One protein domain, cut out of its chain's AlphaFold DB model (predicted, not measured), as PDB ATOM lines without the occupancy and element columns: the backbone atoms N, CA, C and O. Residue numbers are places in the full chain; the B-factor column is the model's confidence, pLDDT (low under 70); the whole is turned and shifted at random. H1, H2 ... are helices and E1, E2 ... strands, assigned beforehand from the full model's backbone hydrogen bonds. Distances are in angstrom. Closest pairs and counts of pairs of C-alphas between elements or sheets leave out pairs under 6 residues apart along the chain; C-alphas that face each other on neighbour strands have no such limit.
ATOM      1  N   LEU A   4      21.034 -15.325  10.155       44.44
ATOM      2  CA  LEU A   4      20.249 -14.089  10.161       44.44
ATOM      3  C   LEU A   4      18.956 -14.216   9.338       44.44
ATOM      4  O   LEU A   4      17.918 -13.757   9.803       44.44
ATOM      5  N   GLU A   5      18.961 -14.914   8.198       50.00
ATOM      6  CA  GLU A   5      17.737 -15.125   7.397       50.00
ATOM      7  C   GLU A   5      16.682 -15.920   8.181       50.00
ATOM      8  O   GLU A   5      15.486 -15.638   8.112       50.00
ATOM      9  N   LYS A   6      17.128 -16.864   9.018       48.88
ATOM     10  CA  LYS A   6      16.245 -17.687   9.855       48.88
ATOM     11  C   LYS A   6      15.629 -16.907  11.026       48.88
ATOM     12  O   LYS A   6      14.536 -17.251  11.464       48.88
ATOM     13  N   HIS A   7      16.301 -15.859  11.512       51.19
ATOM     14  CA  HIS A   7      15.787 -14.984  12.575       51.19
ATOM     15  C   HIS A   7      14.872 -13.884  12.032       51.19
ATOM     16  O   HIS A   7      13.853 -13.579  12.650       51.19
ATOM     17  N   PHE A   8      15.188 -13.323  10.862       55.56
ATOM     18  CA  PHE A   8      14.367 -12.278  10.254       55.56
ATOM     19  C   PHE A   8      13.195 -12.817   9.429       55.56
ATOM     20  O   PHE A   8      12.275 -12.059   9.192       55.56
ATOM     21  N   GLY A   9      13.130 -14.099   9.056       62.34
ATOM     22  CA  GLY A   9      11.939 -14.673   8.401       62.34
ATOM     23  C   GLY A   9      10.780 -15.028   9.352       62.34
ATOM     24  O   GLY A   9       9.676 -15.352   8.914       62.34
ATOM     25  N   GLY A  10      11.014 -14.999  10.666       83.06
ATOM     26  CA  GLY A  10      10.057 -15.444  11.681       83.06
ATOM     27  C   GLY A  10       9.114 -14.353  12.193       83.06
ATOM     28  O   GLY A  10       8.852 -13.337  11.548       83.06
ATOM     29  N   HIS A  11       8.593 -14.572  13.393       89.56
ATOM     30  CA  HIS A  11       7.927 -13.550  14.188       89.56
ATOM     31  C   HIS A  11       8.339 -13.713  15.650       89.56
ATOM     32  O   HIS A  11       8.656 -14.816  16.093       89.56
ATOM     33  N   LEU A  12       8.326 -12.612  16.391       91.44
ATOM     34  CA  LEU A  12       8.539 -12.594  17.830       91.44
ATOM     35  C   LEU A  12       7.235 -12.180  18.505       91.44
ATOM     36  O   LEU A  12       6.682 -11.130  18.177       91.44
ATOM     37  N   THR A  13       6.773 -12.979  19.465       92.81
ATOM     38  CA  THR A  13       5.604 -12.657  20.289       92.81
ATOM     39  C   THR A  13       6.035 -12.440  21.733       92.81
ATOM     40  O   THR A  13       6.645 -13.316  22.340       92.81
ATOM     41  N   VAL A  14       5.693 -11.277  22.290       92.44
ATOM     42  CA  VAL A  14       5.920 -10.927  23.696       92.44
ATOM     43  C   VAL A  14       4.618 -10.385  24.273       92.44
ATOM     44  O   VAL A  14       4.161  -9.288  23.940       92.44
ATOM     45  N   GLY A  15       3.991 -11.170  25.149       92.69
ATOM     46  CA  GLY A  15       2.700 -10.825  25.739       92.69
ATOM     47  C   GLY A  15       1.627 -10.614  24.669       92.69
ATOM     48  O   GLY A  15       1.245 -11.544  23.970       92.69
ATOM     49  N   ARG A  16       1.125  -9.381  24.551       95.00
ATOM     50  CA  ARG A  16       0.069  -9.002  23.593       95.00
ATOM     51  C   ARG A  16       0.600  -8.497  22.251       95.00
ATOM     52  O   ARG A  16      -0.201  -8.068  21.428       95.00
ATOM     53  N   PHE A  17       1.913  -8.488  22.062       95.44
ATOM     54  CA  PHE A  17       2.570  -7.923  20.893       95.44
ATOM     55  C   PHE A  17       3.188  -9.040  20.066       95.44
ATOM     56  O   PHE A  17       3.928  -9.859  20.602       95.44
ATOM     57  N   THR A  18       2.942  -9.024  18.763       95.94
ATOM     58  CA  THR A  18       3.633  -9.866  17.789       95.94
ATOM     59  C   THR A  18       4.243  -8.972  16.725       95.94
ATOM     60  O   THR A  18       3.539  -8.169  16.115       95.94
ATOM     61  N   ILE A  19       5.546  -9.111  16.493       94.62
ATOM     62  CA  ILE A  19       6.269  -8.416  15.429       94.62
ATOM     63  C   ILE A  19       6.753  -9.468  14.440       94.62
ATOM     64  O   ILE A  19       7.466 -10.401  14.805       94.62
ATOM     65  N   TYR A  20       6.347  -9.322  13.187       93.88
ATOM     66  CA  TYR A  20       6.788 -10.166  12.086       93.88
ATOM     67  C   TYR A  20       8.062  -9.586  11.483       93.88
ATOM     68  O   TYR A  20       8.239  -8.369  11.454       93.88
ATOM     69  N   GLY A  21       8.938 -10.452  10.991       90.38
ATOM     70  CA  GLY A  21      10.113 -10.029  10.246       90.38
ATOM     71  C   GLY A  21       9.861  -9.895   8.738       90.38
ATOM     72  O   GLY A  21       8.748  -9.608   8.280       90.38
ATOM     73  N   GLU A  22      10.911 -10.126   7.961       90.50
ATOM     74  CA  GLU A  22      10.934 -10.228   6.506       90.50
ATOM     75  C   GLU A  22      10.235 -11.513   6.014       90.50
ATOM     76  O   GLU A  22      10.853 -12.464   5.540       90.50
ATOM     77  N   ASN A  23       8.911 -11.561   6.163       88.06
ATOM     78  CA  ASN A  23       8.062 -12.664   5.708       88.06
ATOM     79  C   ASN A  23       6.818 -12.154   4.969       88.06
ATOM     80  O   ASN A  23       6.731 -10.977   4.626       88.06
ATOM     81  N   ALA A  24       5.829 -13.025   4.748       86.50
ATOM     82  CA  ALA A  24       4.579 -12.689   4.057       86.50
ATOM     83  C   ALA A  24       3.811 -11.489   4.660       86.50
ATOM     84  O   ALA A  24       3.017 -10.847   3.973       86.50
ATOM     85  N   MET A  25       4.046 -11.152   5.932       89.31
ATOM     86  CA  MET A  25       3.431  -9.994   6.592       89.31
ATOM     87  C   MET A  25       4.174  -8.678   6.304       89.31
ATOM     88  O   MET A  25       3.578  -7.598   6.429       89.31
ATOM     89  N   HIS A  26       5.429  -8.771   5.854       92.12
ATOM     90  CA  HIS A  26       6.361  -7.688   5.535       92.12
ATOM     91  C   HIS A  26       6.551  -6.709   6.699       92.12
ATOM     92  O   HIS A  26       6.074  -5.579   6.622       92.12
ATOM     93  N   TRP A  27       7.206  -7.130   7.783       93.44
ATOM     94  CA  TRP A  27       7.381  -6.304   8.988       93.44
ATOM     95  C   TRP A  27       6.058  -5.847   9.624       93.44
ATOM     96  O   TRP A  27       5.896  -4.695  10.036       93.44
ATOM     97  N   GLY A  28       5.068  -6.741   9.643       94.25
ATOM     98  CA  GLY A  28       3.794  -6.508  10.317       94.25
ATOM     99  C   GLY A  28       3.951  -6.438  11.837       94.25
ATOM    100  O   GLY A  28       4.855  -7.041  12.412       94.25
ATOM    101  N   VAL A  29       3.035  -5.743  12.495       96.88
ATOM    102  CA  VAL A  29       2.907  -5.679  13.950       96.88
ATOM    103  C   VAL A  29       1.451  -5.902  14.306       96.88
ATOM    104  O   VAL A  29       0.582  -5.202  13.789       96.88
ATOM    105  N   ASN A  30       1.206  -6.839  15.216       97.44
ATOM    106  CA  ASN A  30      -0.105  -7.135  15.771       97.44
ATOM    107  C   ASN A  30      -0.088  -6.874  17.278       97.44
ATOM    108  O   ASN A  30       0.795  -7.353  17.988       97.44
ATOM    109  N   ILE A  31      -1.075  -6.132  17.772       97.88
ATOM    110  CA  ILE A  31      -1.241  -5.830  19.196       97.88
ATOM    111  C   ILE A  31      -2.644  -6.238  19.619       97.88
ATOM    112  O   ILE A  31      -3.620  -5.634  19.176       97.88
ATOM    113  N   TYR A  32      -2.763  -7.229  20.498       96.88
ATOM    114  CA  TYR A  32      -4.059  -7.623  21.035       96.88
ATOM    115  C   TYR A  32      -4.543  -6.653  22.118       96.88
ATOM    116  O   TYR A  32      -3.832  -6.321  23.071       96.88
ATOM    117  N   THR A  33      -5.800  -6.239  22.013       95.00
ATOM    118  CA  THR A  33      -6.494  -5.392  22.981       95.00
ATOM    119  C   THR A  33      -7.905  -5.929  23.223       95.00
ATOM    120  O   THR A  33      -8.566  -6.407  22.305       95.00
ATOM    121  N   LYS A  34      -8.417  -5.797  24.453       92.00
ATOM    122  CA  LYS A  34      -9.783  -6.250  24.780       92.00
ATOM    123  C   LYS A  34     -10.868  -5.468  24.027       92.00
ATOM    124  O   LYS A  34     -11.897  -6.028  23.675       92.00
ATOM    125  N   ARG A  35     -10.641  -4.168  23.798       90.62
ATOM    126  CA  ARG A  35     -11.619  -3.268  23.166       90.62
ATOM    127  C   ARG A  35     -11.622  -3.373  21.643       90.62
ATOM    128  O   ARG A  35     -12.688  -3.262  21.051       90.62
ATOM    129  N   TRP A  36     -10.451  -3.529  21.023       91.31
ATOM    130  CA  TRP A  36     -10.292  -3.410  19.569       91.31
ATOM    131  C   TRP A  36      -9.921  -4.720  18.864       91.31
ATOM    132  O   TRP A  36      -9.628  -4.716  17.669       91.31
ATOM    133  N   GLY A  37      -9.867  -5.832  19.601       95.69
ATOM    134  CA  GLY A  37      -9.220  -7.043  19.111       95.69
ATOM    135  C   GLY A  37      -7.756  -6.756  18.796       95.69
ATOM    136  O   GLY A  37      -7.063  -6.077  19.560       95.69
ATOM    137  N   TYR A  38      -7.291  -7.231  17.649       97.88
ATOM    138  CA  TYR A  38      -5.950  -6.972  17.151       97.88
ATOM    139  C   TYR A  38      -5.863  -5.648  16.392       97.88
ATOM    140  O   TYR A  38      -6.517  -5.449  15.367       97.88
ATOM    141  N   VAL A  39      -4.970  -4.778  16.858       97.88
ATOM    142  CA  VAL A  39      -4.469  -3.620  16.117       97.88
ATOM    143  C   VAL A  39      -3.312  -4.092  15.246       97.88
ATOM    144  O   VAL A  39      -2.290  -4.525  15.775       97.88
ATOM    145  N   CYS A  40      -3.472  -4.023  13.929       97.25
ATOM    146  CA  CYS A  40      -2.515  -4.567  12.970       97.25
ATOM    147  C   CYS A  40      -1.982  -3.456  12.066       97.25
ATOM    148  O   CYS A  40      -2.768  -2.743  11.436       97.25
ATOM    149  N   PHE A  41      -0.666  -3.306  11.956       96.44
ATOM    150  CA  PHE A  41      -0.052  -2.324  11.063       96.44
ATOM    151  C   PHE A  41       1.296  -2.787  10.524       96.44
ATOM    152  O   PHE A  41       1.934  -3.667  11.089       96.44
ATOM    153  N   ARG A  42       1.730  -2.195   9.412       94.44
ATOM    154  CA  ARG A  42       3.031  -2.481   8.799       94.44
ATOM    155  C   ARG A  42       4.066  -1.433   9.202       94.44
ATOM    156  O   ARG A  42       3.766  -0.242   9.142       94.44
ATOM    157  N   LEU A  43       5.279  -1.858   9.558       94.06
ATOM    158  CA  LEU A  43       6.407  -0.946   9.757       94.06
ATOM    159  C   LEU A  43       6.917  -0.402   8.409       94.06
ATOM    160  O   LEU A  43       6.912  -1.130   7.414       94.06
ATOM    161  N   PRO A  44       7.394   0.853   8.346       92.38
ATOM    162  CA  PRO A  44       7.945   1.446   7.131       92.38
ATOM    163  C   PRO A  44       9.373   0.937   6.871       92.38
ATOM    164  O   PRO A  44      10.335   1.699   6.904       92.38
ATOM    165  N   LEU A  45       9.504  -0.358   6.593       91.38
ATOM    166  CA  LEU A  45      10.764  -1.034   6.288       91.38
ATOM    167  C   LEU A  45      10.697  -1.691   4.903       91.38
ATOM    168  O   LEU A  45       9.637  -2.140   4.456       91.38
ATOM    169  N   ARG A  46      11.845  -1.776   4.218       90.69
ATOM    170  CA  ARG A  46      11.964  -2.580   2.991       90.69
ATOM    171  C   ARG A  46      11.870  -4.064   3.347       90.69
ATOM    172  O   ARG A  46      12.422  -4.504   4.349       90.69
ATOM    173  N   CYS A  47      11.185  -4.830   2.507       89.50
ATOM    174  CA  CYS A  47      11.045  -6.278   2.642       89.50
ATOM    175  C   CYS A  47      11.188  -6.909   1.258       89.50
ATOM    176  O   CYS A  47      10.585  -6.421   0.297       89.50
ATOM    177  N   PHE A  48      11.992  -7.961   1.136       90.12
ATOM    178  CA  PHE A  48      12.350  -8.602  -0.131       90.12
ATOM    179  C   PHE A  48      12.865  -7.596  -1.167       90.12
ATOM    180  O   PHE A  48      12.428  -7.560  -2.318       90.12
ATOM    181  N   GLY A  49      13.730  -6.682  -0.721       89.69
ATOM    182  CA  GLY A  49      14.339  -5.664  -1.575       89.69
ATOM    183  C   GLY A  49      13.411  -4.538  -2.050       89.69
ATOM    184  O   GLY A  49      13.888  -3.649  -2.754       89.69
ATOM    185  N   LYS A  50      12.133  -4.475  -1.652       91.75
ATOM    186  CA  LYS A  50      11.196  -3.423  -2.103       91.75
ATOM    187  C   LYS A  50      10.382  -2.790  -0.975       91.75
ATOM    188  O   LYS A  50      10.301  -3.315   0.135       91.75
ATOM    189  N   TRP A  51       9.793  -1.634  -1.272       91.81
ATOM    190  CA  TRP A  51       8.830  -0.968  -0.398       91.81
ATOM    191  C   TRP A  51       7.453  -1.587  -0.576       91.81
ATOM    192  O   TRP A  51       6.937  -1.661  -1.691       91.81
ATOM    193  N   TRP A  52       6.855  -2.011   0.531       90.19
ATOM    194  CA  TRP A  52       5.502  -2.541   0.526       90.19
ATOM    195  C   TRP A  52       4.503  -1.495   1.030       90.19
ATOM    196  O   TRP A  52       4.826  -0.733   1.942       90.19
ATOM    197  N   PRO A  53       3.271  -1.466   0.488       91.31
ATOM    198  CA  PRO A  53       2.237  -0.532   0.922       91.31
ATOM    199  C   PRO A  53       1.986  -0.584   2.429       91.31
ATOM    200  O   PRO A  53       1.800  -1.667   2.981       91.31
ATOM    201  N   LEU A  54       1.921   0.559   3.107       92.88
ATOM    202  CA  LEU A  54       1.524   0.565   4.512       92.88
ATOM    203  C   LEU A  54       0.047   0.181   4.653       92.88
ATOM    204  O   LEU A  54      -0.802   0.546   3.831       92.88
ATOM    205  N   TYR A  55      -0.253  -0.544   5.724       93.94
ATOM    206  CA  TYR A  55      -1.615  -0.820   6.149       93.94
ATOM    207  C   TYR A  55      -1.759  -0.547   7.640       93.94
ATOM    208  O   TYR A  55      -0.797  -0.625   8.406       93.94
ATOM    209  N   PHE A  56      -2.994  -0.277   8.026       95.94
ATOM    210  CA  PHE A  56      -3.472  -0.238   9.392       95.94
ATOM    211  C   PHE A  56      -4.892  -0.802   9.401       95.94
ATOM    212  O   PHE A  56      -5.758  -0.317   8.668       95.94
ATOM    213  N   TYR A  57      -5.156  -1.805  10.228       96.56
ATOM    214  CA  TYR A  57      -6.492  -2.360  10.383       96.56
ATOM    215  C   TYR A  57      -6.738  -2.886  11.791       96.56
ATOM    216  O   TYR A  57      -5.810  -3.161  12.546       96.56
ATOM    217  N   LEU A  58      -8.019  -3.006  12.137       97.88
ATOM    218  CA  LEU A  58      -8.479  -3.570  13.401       97.88
ATOM    219  C   LEU A  58      -9.293  -4.829  13.107       97.88
ATOM    220  O   LEU A  58     -10.216  -4.771  12.288       97.88
ATOM    221  N   SER A  59      -8.955  -5.948  13.742       96.75
ATOM    222  CA  SER A  59      -9.541  -7.256  13.435       96.75
ATOM    223  C   SER A  59      -9.682  -8.144  14.676       96.75
ATOM    224  O   SER A  59      -8.769  -8.157  15.500       96.75
ATOM    225  N   PRO A  60     -10.764  -8.929  14.815       97.06
ATOM    226  CA  PRO A  60     -10.919  -9.872  15.924       97.06
ATOM    227  C   PRO A  60      -9.886 -11.012  15.922       97.06
ATOM    228  O   PRO A  60      -9.541 -11.522  16.982       97.06
ATOM    229  N   ASN A  61      -9.341 -11.384  14.759       95.44
ATOM    230  CA  ASN A  61      -8.466 -12.556  14.597       95.44
ATOM    231  C   ASN A  61      -7.107 -12.228  13.949       95.44
ATOM    232  O   ASN A  61      -6.462 -13.108  13.388       95.44
ATOM    233  N   ALA A  62      -6.690 -10.958  13.981       94.50
ATOM    234  CA  ALA A  62      -5.426 -10.488  13.405       94.50
ATOM    235  C   ALA A  62      -5.292 -10.644  11.877       94.50
ATOM    236  O   ALA A  62      -4.182 -10.624  11.348       94.50
ATOM    237  N   THR A  63      -6.411 -10.773  11.153       93.06
ATOM    238  CA  THR A  63      -6.399 -10.899   9.688       93.06
ATOM    239  C   THR A  63      -7.288  -9.853   8.997       93.06
ATOM    240  O   THR A  63      -8.302  -9.431   9.567       93.06
ATOM    241  N   PRO A  64      -6.960  -9.422   7.761       93.19
ATOM    242  CA  PRO A  64      -7.741  -8.402   7.061       93.19
ATOM    243  C   PRO A  64      -9.177  -8.825   6.728       93.19
ATOM    244  O   PRO A  64     -10.072  -7.991   6.822       93.19
ATOM    245  N   TRP A  65      -9.426 -10.102   6.403       94.12
ATOM    246  CA  TRP A  65     -10.744 -10.577   5.939       94.12
ATOM    247  C   TRP A  65     -11.852 -10.490   6.999       94.12
ATOM    248  O   TRP A  65     -13.025 -10.495   6.640       94.12
ATOM    249  N   ALA A  66     -11.495 -10.375   8.281       96.44
ATOM    250  CA  ALA A  66     -12.423 -10.123   9.385       96.44
ATOM    251  C   ALA A  66     -12.332  -8.680   9.921       96.44
ATOM    252  O   ALA A  66     -12.988  -8.324  10.901       96.44
ATOM    253  N   SER A  67     -11.507  -7.825   9.307       96.81
ATOM    254  CA  SER A  67     -11.260  -6.477   9.813       96.81
ATOM    255  C   SER A  67     -12.511  -5.607   9.756       96.81
ATOM    256  O   SER A  67     -13.295  -5.678   8.816       96.81
ATOM    257  N   THR A  68     -12.690  -4.754  10.758       97.25
ATOM    258  CA  THR A  68     -13.847  -3.838  10.903       97.25
ATOM    259  C   THR A  68     -13.429  -2.367  10.844       97.25
ATOM    260  O   THR A  68     -14.242  -1.442  10.908       97.25
ATOM    261  N   TYR A  69     -12.129  -2.137  10.689       96.88
ATOM    262  CA  TYR A  69     -11.533  -0.878  10.279       96.88
ATOM    263  C   TYR A  69     -10.337  -1.205   9.396       96.88
ATOM    264  O   TYR A  69      -9.538  -2.057   9.770       96.88
ATOM    265  N   TYR A  70     -10.191  -0.514   8.268       96.44
ATOM    266  CA  TYR A  70      -9.051  -0.691   7.376       96.44
ATOM    267  C   TYR A  70      -8.648   0.638   6.733       96.44
ATOM    268  O   TYR A  70      -9.486   1.378   6.204       96.44
ATOM    269  N   ARG A  71      -7.346   0.923   6.748       94.44
ATOM    270  CA  ARG A  71      -6.700   2.039   6.061       94.44
ATOM    271  C   ARG A  71      -5.383   1.553   5.463       94.44
ATOM    272  O   ARG A  71      -4.482   1.144   6.180       94.44
ATOM    273  N   GLY A  72      -5.256   1.627   4.149       87.88
ATOM    274  CA  GLY A  72      -4.050   1.211   3.437       87.88
ATOM    275  C   GLY A  72      -4.323   1.111   1.946       87.88
ATOM    276  O   GLY A  72      -5.481   1.073   1.532       87.88
ATOM    277  N   SER A  73      -3.267   1.069   1.142       77.94
ATOM    278  CA  SER A  73      -3.363   1.013  -0.324       77.94
ATOM    279  C   SER A  73      -3.279  -0.407  -0.893       77.94
ATOM    280  O   SER A  73      -3.411  -0.592  -2.096       77.94
ATOM    281  N   HIS A  74      -3.096  -1.422  -0.042       72.25
ATOM    282  CA  HIS A  74      -2.839  -2.797  -0.484       72.25
ATOM    283  C   HIS A  74      -4.070  -3.557  -1.010       72.25
ATOM    284  O   HIS A  74      -3.915  -4.551  -1.706       72.25
ATOM    285  N   SER A  75      -5.294  -3.148  -0.664       75.62
ATOM    286  CA  SER A  75      -6.494  -3.897  -1.052       75.62
ATOM    287  C   SER A  75      -7.638  -2.949  -1.386       75.62
ATOM    288  O   SER A  75      -8.206  -2.290  -0.508       75.62
ATOM    289  N   GLN A  76      -7.944  -2.852  -2.683       76.50
ATOM    290  CA  GLN A  76      -9.099  -2.102  -3.167       76.50
ATOM    291  C   GLN A  76     -10.378  -2.732  -2.594       76.50
ATOM    292  O   GLN A  76     -10.510  -3.949  -2.510       76.50
ATOM    293  N   GLY A  77     -11.299  -1.900  -2.110       87.62
ATOM    294  CA  GLY A  77     -12.554  -2.364  -1.510       87.62
ATOM    295  C   GLY A  77     -12.462  -2.894  -0.071       87.62
ATOM    296  O   GLY A  77     -13.498  -2.999   0.582       87.62
ATOM    297  N   GLU A  78     -11.275  -3.149   0.498       91.69
ATOM    298  CA  GLU A  78     -11.161  -3.647   1.886       91.69
ATOM    299  C   GLU A  78     -11.721  -2.653   2.907       91.69
ATOM    300  O   GLU A  78     -12.381  -3.032   3.867       91.69
ATOM    301  N   ARG A  79     -11.557  -1.350   2.654       93.38
ATOM    302  CA  ARG A  79     -12.175  -0.303   3.476       93.38
ATOM    303  C   ARG A  79     -13.706  -0.364   3.451       93.38
ATOM    304  O   ARG A  79     -14.333  -0.067   4.466       93.38
ATOM    305  N   ALA A  80     -14.304  -0.705   2.310       94.19
ATOM    306  CA  ALA A  80     -15.753  -0.846   2.183       94.19
ATOM    307  C   ALA A  80     -16.239  -2.115   2.896       94.19
ATOM    308  O   ALA A  80     -17.129  -2.023   3.739       94.19
ATOM    309  N   ARG A  81     -15.577  -3.257   2.667       95.38
ATOM    310  CA  ARG A  81     -15.880  -4.520   3.362       95.38
ATOM    311  C   ARG A  81     -15.718  -4.398   4.874       95.38
ATOM    312  O   ARG A  81     -16.603  -4.800   5.616       95.38
ATOM    313  N   ALA A  82     -14.668  -3.732   5.352       96.38
ATOM    314  CA  ALA A  82     -14.484  -3.497   6.780       96.38
ATOM    315  C   ALA A  82     -15.631  -2.684   7.405       96.38
ATOM    316  O   ALA A  82     -16.056  -2.962   8.526       96.38
ATOM    317  N   ARG A  83     -16.182  -1.706   6.673       96.38
ATOM    318  CA  ARG A  83     -17.373  -0.962   7.111       96.38
ATOM    319  C   ARG A  83     -18.623  -1.837   7.122       96.38
ATOM    320  O   ARG A  83     -19.379  -1.747   8.082       96.38
ATOM    321  N   GLN A  84     -18.815  -2.683   6.110       97.19
ATOM    322  CA  GLN A  84     -19.933  -3.632   6.057       97.19
ATOM    323  C   GLN A  84     -19.880  -4.618   7.229       97.19
ATOM    324  O   GLN A  84     -20.854  -4.734   7.962       97.19
ATOM    325  N   ARG A  85     -18.720  -5.236   7.489       97.44
ATOM    326  CA  ARG A  85     -18.518  -6.135   8.641       97.44
ATOM    327  C   ARG A  85     -18.781  -5.423   9.966       97.44
ATOM    328  O   ARG A  85     -19.434  -5.977  10.839       97.44
ATOM    329  N   ARG A  86     -18.317  -4.174  10.109       97.31
ATOM    330  CA  ARG A  86     -18.579  -3.376  11.315       97.31
ATOM    331  C   ARG A  86     -20.063  -3.077  11.509       97.31
ATOM    332  O   ARG A  86     -20.521  -3.066  12.644       97.31
ATOM    333  N   ALA A  87     -20.782  -2.791  10.428       97.56
ATOM    334  CA  ALA A  87     -22.217  -2.548  10.475       97.56
ATOM    335  C   ALA A  87     -23.001  -3.829  10.804       97.56
ATOM    336  O   ALA A  87     -23.960  -3.760  11.561       97.56
ATOM    337  N   ALA A  88     -22.571  -4.979  10.276       97.00
ATOM    338  CA  ALA A  88     -23.239  -6.262  10.480       97.00
ATOM    339  C   ALA A  88     -23.003  -6.854  11.880       97.00
ATOM    340  O   ALA A  88     -23.945  -7.305  12.519       97.00
ATOM    341  N   PHE A  89     -21.758  -6.840  12.365       96.88
ATOM    342  CA  PHE A  89     -21.359  -7.604  13.557       96.88
ATOM    343  C   PHE A  89     -20.886  -6.729  14.724       96.88
ATOM    344  O   PHE A  89     -20.566  -7.227  15.800       96.88
ATOM    345  N   GLY A  90     -20.770  -5.417  14.518       96.00
ATOM    346  CA  GLY A  90     -20.066  -4.543  15.446       96.00
ATOM    347  C   GLY A  90     -18.545  -4.695  15.346       96.00
ATOM    348  O   GLY A  90     -17.982  -5.015  14.299       96.00
ATOM    349  N   HIS A  91     -17.843  -4.380  16.433       95.56
ATOM    350  CA  HIS A  91     -16.384  -4.449  16.497       95.56
ATOM    351  C   HIS A  91     -15.933  -5.607  17.387       95.56
ATOM    352  O   HIS A  91     -16.594  -5.891  18.380       95.56
ATOM    353  N   ASN A  92     -14.789  -6.221  17.060       95.00
ATOM    354  CA  ASN A  92     -14.217  -7.343  17.813       95.00
ATOM    355  C   ASN A  92     -15.220  -8.498  18.056       95.00
ATOM    356  O   ASN A  92     -15.312  -9.034  19.156       95.00
ATOM    357  N   PHE A  93     -16.005  -8.821  17.028       95.88
ATOM    358  CA  PHE A  93     -17.010  -9.883  17.051       95.88
ATOM    359  C   PHE A  93     -16.369 -11.282  17.039       95.88
ATOM    360  O   PHE A  93     -15.195 -11.434  16.696       95.88
ATOM    361  N   SER A  94     -17.152 -12.308  17.382       96.19
ATOM    362  CA  SER A  94     -16.740 -13.715  17.283       96.19
ATOM    363  C   SER A  94     -16.730 -14.170  15.823       96.19
ATOM    364  O   SER A  94     -17.776 -14.192  15.173       96.19
ATOM    365  N   VAL A  95     -15.552 -14.494  15.283       96.12
ATOM    366  CA  VAL A  95     -15.411 -14.900  13.872       96.12
ATOM    367  C   VAL A  95     -16.104 -16.229  13.602       96.12
ATOM    368  O   VAL A  95     -16.727 -16.362  12.555       96.12
ATOM    369  N   ASP A  96     -16.031 -17.163  14.546       96.38
ATOM    370  CA  ASP A  96     -16.584 -18.509  14.387       96.38
ATOM    371  C   ASP A  96     -18.118 -18.471  14.356       96.38
ATOM    372  O   ASP A  96     -18.730 -19.033  13.453       96.38
ATOM    373  N   ASP A  97     -18.739 -17.690  15.247       97.69
ATOM    374  CA  ASP A  97     -20.203 -17.541  15.294       97.69
ATOM    375  C   ASP A  97     -20.773 -16.822  14.058       97.69
ATOM    376  O   ASP A  97     -21.961 -16.923  13.763       97.69
ATOM    377  N   ASN A  98     -19.938 -16.061  13.346       96.69
ATOM    378  CA  ASN A  98     -20.341 -15.243  12.199       96.69
ATOM    379  C   ASN A  98     -19.699 -15.721  10.886       96.69
ATOM    380  O   ASN A  98     -19.699 -14.973   9.906       96.69
ATOM    381  N   TYR A  99     -19.136 -16.933  10.855       95.25
ATOM    382  CA  TYR A  99     -18.281 -17.404   9.765       95.25
ATOM    383  C   TYR A  99     -18.972 -17.350   8.394       95.25
ATOM    384  O   TYR A  99     -18.437 -16.750   7.458       95.25
ATOM    385  N   ASP A 100     -20.193 -17.880   8.284       95.94
ATOM    386  CA  ASP A 100     -20.936 -17.930   7.016       95.94
ATOM    387  C   ASP A 100     -21.341 -16.537   6.521       95.94
ATOM    388  O   ASP A 100     -21.133 -16.186   5.357       95.94
ATOM    389  N   ALA A 101     -21.849 -15.689   7.418       95.75
ATOM    390  CA  ALA A 101     -22.177 -14.303   7.091       95.75
ATOM    391  C   ALA A 101     -20.921 -13.507   6.683       95.75
ATOM    392  O   ALA A 101     -20.961 -12.654   5.791       95.75
ATOM    393  N   LEU A 102     -19.775 -13.803   7.302       96.00
ATOM    394  CA  LEU A 102     -18.497 -13.196   6.959       96.00
ATOM    395  C   LEU A 102     -18.002 -13.656   5.579       96.00
ATOM    396  O   LEU A 102     -17.487 -12.826   4.825       96.00
ATOM    397  N   LYS A 103     -18.184 -14.931   5.208       95.50
ATOM    398  CA  LYS A 103     -17.917 -15.433   3.847       95.50
ATOM    399  C   LYS A 103     -18.770 -14.712   2.802       95.50
ATOM    400  O   LYS A 103     -18.217 -14.239   1.809       95.50
ATOM    401  N   GLN A 104     -20.063 -14.519   3.073       95.06
ATOM    402  CA  GLN A 104     -20.978 -13.793   2.182       95.06
ATOM    403  C   GLN A 104     -20.533 -12.343   1.936       95.06
ATOM    404  O   GLN A 104     -20.410 -11.930   0.786       95.06
ATOM    405  N   ILE A 105     -20.207 -11.580   2.989       93.69
ATOM    406  CA  ILE A 105     -19.690 -10.199   2.847       93.69
ATOM    407  C   ILE A 105     -18.377 -10.170   2.049       93.69
ATOM    408  O   ILE A 105     -18.070  -9.196   1.357       93.69
ATOM    409  N   ASN A 106     -17.578 -11.228   2.161       93.06
ATOM    410  CA  ASN A 106     -16.305 -11.339   1.467       93.06
ATOM    411  C   ASN A 106     -16.409 -11.867   0.032       93.06
ATOM    412  O   ASN A 106     -15.407 -11.777  -0.676       93.06
ATOM    413  N   GLY A 107     -17.574 -12.371  -0.393       91.56
ATOM    414  CA  GLY A 107     -17.749 -13.018  -1.693       91.56
ATOM    415  C   GLY A 107     -16.921 -14.299  -1.833       91.56
ATOM    416  O   GLY A 107     -16.370 -14.549  -2.899       91.56
TER     417      GLY A 107
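What this domain is: This is residues 4 to 107 of the 109 residues of an uncharacterized protein of marine sediment metagenome (UniProt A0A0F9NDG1). A single twisted wall of six strands, E1 to E6 side by side in chain order, has the helix H2 running along its E6 edge and H3 packed on H2 beyond the sheet. The short helix H1 lies past the other edge, by E1, and a long loop, residues 43 to 54, joins E4 to E5. The printed part has 104 residues, with three named helices and six named strands in the order H1 E1 E2 E3 E4 E5 E6 H2 H3; the sheet is antiparallel throughout and the class is mixed. It is compact, with a radius of gyration of the C-alphas of 14.3 A and spans of 43 by 31 by 20 A.

Where its parts are: The longest strands are E3, residues 28 to 33, 16.4 A, and E4, residues 37 to 42, 16.7 A. The other strands are E1, residues 11 to 14, E2, residues 17 to 20, E5, residues 55 to 59, 12.5 A, and E6, residues 69 to 72. H2, residues 78 to 89, is 16.0 A long, and H3, 99 to 106, is 10.5 A. H1, 4 to 8, begins at C-alpha 4 (20.249, -14.089, 10.161); H3 ends at C-alpha 106 (-16.305, -11.339, 1.467).

How they stand to each other: The strands form a meander, each the antiparallel neighbour of the one before. N to O pairs within hydrogen-bond range include N 12 and O 19, 2.9 A, for E1 and E2; N 18 and O 30, 2.8 A, for E2 and E3; N 31 and O 39, 2.8 A, for E3 and E4; N 40 and O 57, 2.8 A, for E4 and E5; and N 56 and O 71, 2.8 A, for E5 and E6. H2 is on one face of the sheet, two layers, at a height of 6.1 A, only just over E6 with 3 C-alphas, and along it at 3 degrees on the local plane; the closest C-alphas are those of Tyr 70 and Arg 79, 5.0 A. With residues 81 to 85 alone H2 touches H3, a helical hairpin, closest at the C-alphas of Arg 81 and Ile 105, 6.9 A; they run opposite ways at a steep tilt of 36 degrees, only just steep. H1 and H3 are not on the sheet. In H1, H2 and H3 every O i to N i+4 pair is within hydrogen-bond range.

The domain as a whole: The C-alphas farthest apart, of Leu 4 and Ala 88, are 44.2 A apart. The printed part has no cut, and the link E4 to E5 is long. Residues 4 to 9 are under 70 in pLDDT; the mean of the printed part of this model is 91.0.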